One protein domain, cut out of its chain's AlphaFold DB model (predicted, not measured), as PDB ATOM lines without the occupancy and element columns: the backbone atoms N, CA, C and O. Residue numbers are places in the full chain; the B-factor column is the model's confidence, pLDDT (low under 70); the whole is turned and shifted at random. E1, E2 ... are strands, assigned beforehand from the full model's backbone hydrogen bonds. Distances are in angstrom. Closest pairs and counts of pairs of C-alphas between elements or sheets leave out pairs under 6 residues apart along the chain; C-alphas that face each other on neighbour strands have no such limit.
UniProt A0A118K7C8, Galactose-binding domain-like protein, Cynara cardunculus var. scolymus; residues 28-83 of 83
ATOM      1  N   LEU A  28      52.606  55.104  29.709       95.50
ATOM      2  CA  LEU A  28      53.191  56.396  30.067       95.50
ATOM      3  C   LEU A  28      53.160  56.633  31.584       95.50
ATOM      4  O   LEU A  28      53.391  57.760  32.034       95.50
ATOM      5  N   GLU A  29      52.883  55.597  32.381       94.88
ATOM      6  CA  GLU A  29      52.916  55.670  33.838       94.88
ATOM      7  C   GLU A  29      54.282  56.182  34.336       94.88
ATOM      8  O   GLU A  29      55.346  55.892  33.787       94.88
ATOM      9  N   GLY A  30      54.253  57.034  35.361       92.12
ATOM     10  CA  GLY A  30      55.442  57.728  35.866       92.12
ATOM     11  C   GLY A  30      55.794  59.027  35.130       92.12
ATOM     12  O   GLY A  30      56.557  59.830  35.669       92.12
ATOM     13  N   LEU A  31      55.207  59.303  33.959       93.94
ATOM     14  CA  LEU A  31      55.291  60.626  33.335       93.94
ATOM     15  C   LEU A  31      54.233  61.590  33.901       93.94
ATOM     16  O   LEU A  31      53.260  61.204  34.543       93.94
ATOM     17  N   GLY A  32      54.428  62.889  33.662       94.12
ATOM     18  CA  GLY A  32      53.489  63.932  34.078       94.12
ATOM     19  C   GLY A  32      52.320  64.103  33.102       94.12
ATOM     20  O   GLY A  32      51.323  63.386  33.148       94.12
ATOM     21  N   ARG A  33      52.437  65.112  32.237       94.69
ATOM     22  CA  ARG A  33      51.472  65.434  31.178       94.69
ATOM     23  C   ARG A  33      52.208  65.976  29.965       94.69
ATOM     24  O   ARG A  33      53.213  66.669  30.135       94.69
ATOM     25  N   GLY A  34      51.680  65.737  28.774       95.31
ATOM     26  CA  GLY A  34      52.297  66.248  27.559       95.31
ATOM     27  C   GLY A  34      51.640  65.740  26.287       95.31
ATOM     28  O   GLY A  34      50.464  65.377  26.267       95.31
ATOM     29  N   PHE A  35      52.439  65.743  25.230       96.25
ATOM     30  CA  PHE A  35      52.108  65.254  23.901       96.25
ATOM     31  C   PHE A  35      53.152  64.218  23.498       96.25
ATOM     32  O   PHE A  35      54.295  64.287  23.963       96.25
ATOM     33  N   VAL A  36      52.766  63.263  22.664       96.00
ATOM     34  CA  VAL A  36      53.641  62.168  22.248       96.00
ATOM     35  C   VAL A  36      53.591  61.980  20.735       96.00
ATOM     36  O   VAL A  36      52.534  62.057  20.114       96.00
ATOM     37  N   TRP A  37      54.763  61.729  20.155       96.94
ATOM     38  CA  TRP A  37      54.955  61.493  18.729       96.94
ATOM     39  C   TRP A  37      55.669  60.163  18.512       96.94
ATOM     40  O   TRP A  37      56.595  59.830  19.255       96.94
ATOM     41  N   VAL A  38      55.280  59.432  17.467       96.62
ATOM     42  CA  VAL A  38      55.974  58.228  16.989       96.62
ATOM     43  C   VAL A  38      56.242  58.395  15.498       96.62
ATOM     44  O   VAL A  38      55.308  58.590  14.722       96.62
ATOM     45  N   ASN A  39      57.510  58.314  15.085       96.06
ATOM     46  CA  ASN A  39      57.930  58.504  13.689       96.06
ATOM     47  C   ASN A  39      57.339  59.786  13.069       96.06
ATOM     48  O   ASN A  39      56.683  59.720  12.034       96.06
ATOM     49  N   ASP A  40      57.492  60.923  13.755       96.38
ATOM     50  CA  ASP A  40      56.971  62.248  13.366       96.38
ATOM     51  C   ASP A  40      55.440  62.382  13.283       96.38
ATOM     52  O   ASP A  40      54.922  63.430  12.901       96.38
ATOM     53  N   ASN A  41      54.689  61.364  13.708       97.50
ATOM     54  CA  ASN A  41      53.232  61.419  13.775       97.50
ATOM     55  C   ASN A  41      52.779  61.698  15.210       97.50
ATOM     56  O   ASN A  41      53.167  60.974  16.127       97.50
ATOM     57  N   ASP A  42      51.953  62.730  15.395       96.75
ATOM     58  CA  ASP A  42      51.299  63.023  16.677       96.75
ATOM     59  C   ASP A  42      50.294  61.910  17.000       96.75
ATOM     60  O   ASP A  42      49.361  61.665  16.232       96.75
ATOM     61  N   ILE A  43      50.489  61.236  18.132       96.31
ATOM     62  CA  ILE A  43      49.576  60.193  18.620       96.31
ATOM     63  C   ILE A  43      48.698  60.684  19.783       96.31
ATOM     64  O   ILE A  43      47.883  59.926  20.313       96.31
ATOM     65  N   GLY A  44      48.808  61.964  20.148       96.62
ATOM     66  CA  GLY A  44      47.884  62.672  21.020       96.62
ATOM     67  C   GLY A  44      48.482  63.155  22.340       96.62
ATOM     68  O   GLY A  44      49.686  63.127  22.604       96.62
ATOM     69  N   ARG A  45      47.581  63.636  23.203       97.00
ATOM     70  CA  ARG A  45      47.909  64.063  24.566       97.00
ATOM     71  C   ARG A  45      47.918  62.873  25.510       97.00
ATOM     72  O   ARG A  45      47.056  62.006  25.406       97.00
ATOM     73  N   TYR A  46      48.812  62.922  26.490       96.56
ATOM     74  CA  TYR A  46      48.830  62.002  27.620       96.56
ATOM     75  C   TYR A  46      48.763  62.782  28.937       96.56
ATOM     76  O   TYR A  46      49.333  63.875  29.063       96.56
ATOM     77  N   TRP A  47      48.057  62.233  29.928       97.31
ATOM     78  CA  TRP A  47      48.020  62.795  31.283       97.31
ATOM     79  C   TRP A  47      47.850  61.722  32.377       97.31
ATOM     80  O   TRP A  47      46.874  61.739  33.124       97.31
ATOM     81  N   PRO A  48      48.807  60.793  32.510       96.88
ATOM     82  CA  PRO A  48      48.749  59.696  33.467       96.88
ATOM     83  C   PRO A  48      48.845  60.168  34.921       96.88
ATOM     84  O   PRO A  48      48.327  59.509  35.814       96.88
ATOM     85  N   SER A  49      49.426  61.344  35.190       96.94
ATOM     86  CA  SER A  49      49.394  61.924  36.539       96.94
ATOM     87  C   SER A  49      48.029  62.494  36.945       96.94
ATOM     88  O   SER A  49      47.848  62.876  38.103       96.94
ATOM     89  N   PHE A  50      47.065  62.574  36.020       97.25
ATOM     90  CA  PHE A  50      45.689  62.922  36.351       97.25
ATOM     91  C   PHE A  50      44.958  61.662  36.809       97.25
ATOM     92  O   PHE A  50      44.632  60.778  36.017       97.25
ATOM     93  N   ILE A  51      44.749  61.569  38.118       97.44
ATOM     94  CA  ILE A  51      44.153  60.401  38.759       97.44
ATOM     95  C   ILE A  51      42.628  60.525  38.733       97.44
ATOM     96  O   ILE A  51      42.065  61.575  39.055       97.44
ATOM     97  N   ALA A  52      41.956  59.448  38.326       96.75
ATOM     98  CA  ALA A  52      40.510  59.315  38.403       96.75
ATOM     99  C   ALA A  52      40.051  59.449  39.860       96.75
ATOM    100  O   ALA A  52      40.760  59.037  40.776       96.75
ATOM    101  N   GLN A  53      38.854  60.000  40.080       95.62
ATOM    102  CA  GLN A  53      38.320  60.153  41.436       95.62
ATOM    103  C   GLN A  53      38.363  58.819  42.187       95.62
ATOM    104  O   GLN A  53      38.068  57.773  41.621       95.62
ATOM    105  N   GLU A  54      38.724  58.866  43.468       95.31
ATOM    106  CA  GLU A  54      38.737  57.682  44.340       95.31
ATOM    107  C   GLU A  54      37.327  57.116  44.561       95.31
ATOM    108  O   GLU A  54      37.149  55.941  44.869       95.31
ATOM    109  N   THR A  55      36.305  57.959  44.404       93.31
ATOM    110  CA  THR A  55      34.900  57.618  44.612       93.31
ATOM    111  C   THR A  55      34.135  57.580  43.289       93.31
ATOM    112  O   THR A  55      34.537  58.175  42.292       93.31
ATOM    113  N   GLY A  56      32.994  56.887  43.285       89.88
ATOM    114  CA  GLY A  56      32.109  56.795  42.118       89.88
ATOM    115  C   GLY A  56      32.231  55.498  41.321       89.88
ATOM    116  O   GLY A  56      31.400  55.271  40.449       89.88
ATOM    117  N   CYS A  57      33.192  54.635  41.656       93.62
ATOM    118  CA  CYS A  57      33.221  53.246  41.205       93.62
ATOM    119  C   CYS A  57      32.568  52.341  42.251       93.62
ATOM    120  O   CYS A  57      32.795  52.511  43.451       93.62
ATOM    121  N   SER A  58      31.783  51.368  41.792       89.50
ATOM    122  CA  SER A  58      31.290  50.287  42.646       89.50
ATOM    123  C   SER A  58      32.358  49.204  42.806       89.50
ATOM    124  O   SER A  58      33.123  48.945  41.876       89.50
ATOM    125  N   THR A  59      32.400  48.555  43.970       87.62
ATOM    126  CA  THR A  59      33.183  47.325  44.184       87.62
ATOM    127  C   THR A  59      32.441  46.076  43.718       87.62
ATOM    128  O   THR A  59      33.059  45.026  43.542       87.62
ATOM    129  N   ASP A  60      31.126  46.178  43.528       89.94
ATOM    130  CA  ASP A  60      30.295  45.079  43.055       89.94
ATOM    131  C   ASP A  60      30.451  44.898  41.542       89.94
ATOM    132  O   ASP A  60      30.695  45.853  40.798       89.94
ATOM    133  N   ALA A  61      30.261  43.666  41.061       91.56
ATOM    134  CA  ALA A  61      30.200  43.408  39.628       91.56
ATOM    135  C   ALA A  61      29.068  44.234  38.986       91.56
ATOM    136  O   ALA A  61      27.939  44.246  39.473       91.56
ATOM    137  N   CYS A  62      29.370  44.910  37.873       94.69
ATOM    138  CA  CYS A  62      28.393  45.714  37.139       94.69
ATOM    139  C   CYS A  62      27.220  44.840  36.658       94.69
ATOM    140  O   CYS A  62      27.393  43.962  35.810       94.69
ATOM    141  N   ASP A  63      26.014  45.103  37.173       94.25
ATOM    142  CA  ASP A  63      24.785  44.463  36.697       94.25
ATOM    143  C   ASP A  63      24.217  45.217  35.486       94.25
ATOM    144  O   ASP A  63      23.909  46.415  35.540       94.25
ATOM    145  N   TYR A  64      24.036  44.495  34.379       94.81
ATOM    146  CA  TYR A  64      23.444  45.037  33.160       94.81
ATOM    147  C   TYR A  64      21.950  45.360  33.322       94.81
ATOM    148  O   TYR A  64      21.422  46.198  32.589       94.81
ATOM    149  N   ARG A  65      21.252  44.727  34.273       96.19
ATOM    150  CA  ARG A  65      19.817  44.939  34.512       96.19
ATOM    151  C   ARG A  65      19.555  46.263  35.231       96.19
ATOM    152  O   ARG A  65      20.394  46.770  35.969       96.19
ATOM    153  N   GLY A  66      18.362  46.822  35.041       94.25
ATOM    154  CA  GLY A  66      17.938  48.071  35.686       94.25
ATOM    155  C   GLY A  66      18.436  49.341  34.988       94.25
ATOM    156  O   GLY A  66      19.194  49.291  34.020       94.25
ATOM    157  N   ARG A  67      17.988  50.506  35.477       95.50
ATOM    158  CA  ARG A  67      18.280  51.814  34.867       95.50
ATOM    159  C   ARG A  67      19.788  52.067  34.802       95.50
ATOM    160  O   ARG A  67      20.508  51.770  35.749       95.50
ATOM    161  N   TYR A  68      20.245  52.612  33.679       95.50
ATOM    162  CA  TYR A  68      21.629  53.032  33.483       95.50
ATOM    163  C   TYR A  68      21.813  54.516  33.818       95.50
ATOM    164  O   TYR A  68      20.957  55.344  33.494       95.50
ATOM    165  N   ASP A  69      22.961  54.833  34.412       93.75
ATOM    166  CA  ASP A  69      23.549  56.167  34.454       93.75
ATOM    167  C   ASP A  69      25.064  56.059  34.210       93.75
ATOM    168  O   ASP A  69      25.632  54.966  34.187       93.75
ATOM    169  N   ASN A  70      25.728  57.197  34.013       92.88
ATOM    170  CA  ASN A  70      27.147  57.246  33.665       92.88
ATOM    171  C   ASN A  70      28.107  56.826  34.796       92.88
ATOM    172  O   ASN A  70      29.311  56.769  34.559       92.88
ATOM    173  N   LYS A  71      27.609  56.571  36.007       92.06
ATOM    174  CA  LYS A  71      28.395  56.140  37.173       92.06
ATOM    175  C   LYS A  71      28.185  54.665  37.500       92.06
ATOM    176  O   LYS A  71      29.070  54.057  38.090       92.06
ATOM    177  N   LYS A  72      27.058  54.079  37.078       93.69
ATOM    178  CA  LYS A  72      26.629  52.710  37.405       93.69
ATOM    179  C   LYS A  72      27.737  51.660  37.284       93.69
ATOM    180  O   LYS A  72      27.826  50.776  38.126       93.69
ATOM    181  N   CYS A  73      28.552  51.756  36.237       95.19
ATOM    182  CA  CYS A  73      29.606  50.786  35.939       95.19
ATOM    183  C   CYS A  73      30.968  51.449  35.710       95.19
ATOM    184  O   CYS A  73      31.766  50.971  34.905       95.19
ATOM    185  N   ALA A  74      31.228  52.570  36.385       94.81
ATOM    186  CA  ALA A  74      32.550  53.181  36.383       94.81
ATOM    187  C   ALA A  74      33.566  52.269  37.094       94.81
ATOM    188  O   ALA A  74      33.254  51.642  38.108       94.81
ATOM    189  N   PHE A  75      34.785  52.206  36.559       94.25
ATOM    190  CA  PHE A  75      35.887  51.391  37.073       94.25
ATOM    191  C   PHE A  75      37.211  52.169  37.002       94.25
ATOM    192  O   PHE A  75      37.256  53.269  36.455       94.25
ATOM    193  N   ASN A  76      38.287  51.599  37.558       94.75
ATOM    194  CA  ASN A  76      39.622  52.219  37.641       94.75
ATOM    195  C   ASN A  76      39.684  53.533  38.452       94.75
ATOM    196  O   ASN A  76      40.507  54.401  38.171       94.75
ATOM    197  N   CYS A  77      38.858  53.673  39.492       95.94
ATOM    198  CA  CYS A  77      39.006  54.753  40.471       95.94
ATOM    199  C   CYS A  77      40.379  54.699  41.169       95.94
ATOM    200  O   CYS A  77      40.942  53.617  41.358       95.94
ATOM    201  N   GLY A  78      40.936  55.867  41.504       96.06
ATOM    202  CA  GLY A  78      42.262  55.978  42.129       96.06
ATOM    203  C   GLY A  78      43.434  55.566  41.232       96.06
ATOM    204  O   GLY A  78      44.547  55.325  41.702       96.06
ATOM    205  N   LYS A  79      43.198  55.440  39.920       96.38
ATOM    206  CA  LYS A  79      44.215  55.144  38.901       96.38
ATOM    207  C   LYS A  79      44.349  56.309  37.922       96.38
ATOM    208  O   LYS A  79      43.429  57.125  37.841       96.38
ATOM    209  N   PRO A  80      45.456  56.400  37.164       97.00
ATOM    210  CA  PRO A  80      45.538  57.295  36.016       97.00
ATOM    211  C   PRO A  80      44.275  57.213  35.154       97.00
ATOM    212  O   PRO A  80      43.838  56.114  34.810       97.00
ATOM    213  N   THR A  81      43.689  58.354  34.777       95.56
ATOM    214  CA  THR A  81      42.509  58.364  33.889       95.56
ATOM    215  C   THR A  81      42.802  57.748  32.520       95.56
ATOM    216  O   THR A  81      41.888  57.324  31.819       95.56
ATOM    217  N   GLN A  82      44.081  57.725  32.147       95.44
ATOM    218  CA  GLN A  82      44.631  57.103  30.956       95.44
ATOM    219  C   GLN A  82      46.044  56.621  31.297       95.44
ATOM    220  O   GLN A  82      46.808  57.375  31.904       95.44
ATOM    221  N   LYS A  83      46.376  55.392  30.910       91.56
ATOM    222  CA  LYS A  83      47.710  54.807  31.028       91.56
ATOM    223  C   LYS A  83      48.025  53.976  29.797       91.56
ATOM    224  O   LYS A  83      47.054  53.420  29.229       91.56
TER     225      LYS A  83
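Overview. This is residues 28 to 83 of the 83 residues of the protein "Galactose-binding domain-like protein" of Cynara cardunculus var. scolymus (UniProt A0A118K7C8). This model has little regular structure: a small two-stranded hairpin, E1 and E2, makes one end of a rod, and a long stretch with no named element, residues 47 to 83, runs out to the other end around Gly 66 and folds back towards the first printed residue. The printed part has 56 residues, with no named helix and two antiparallel strands, E1 then E2, holding 11 residues; the class is all strand. It is only just extended, close to loose, with a radius of gyration of the C-alphas of 15.4 A and spans of 47 by 20 by 14 A.

Arrangement. Look first at the hairpin of E1, residues 34 to 38, and E2, residues 41 to 46, antiparallel at 150 degrees between directions, with a tight link. C-alphas 35 and 45 face each other at 4.4 A. N 38 and O 41, at 2.9 A, and N 34 and O 46, at 3.0 A, are within hydrogen-bond range.

Along the chain. Find C-alpha 34 at (52.297, 66.248, 27.559); from there E1 runs 13.8 A. E2 runs 14.5 A to C-alpha 46 at (48.830, 62.002, 27.620).

Size, cuts and confidence. The C-alphas farthest apart, Asp 40 and Gly 66, are 47.1 A apart; those of Leu 28 and Lys 83, the chain's last residue, 5.8 A. The printed part has no cut, and no printed residue is under pLDDT 70.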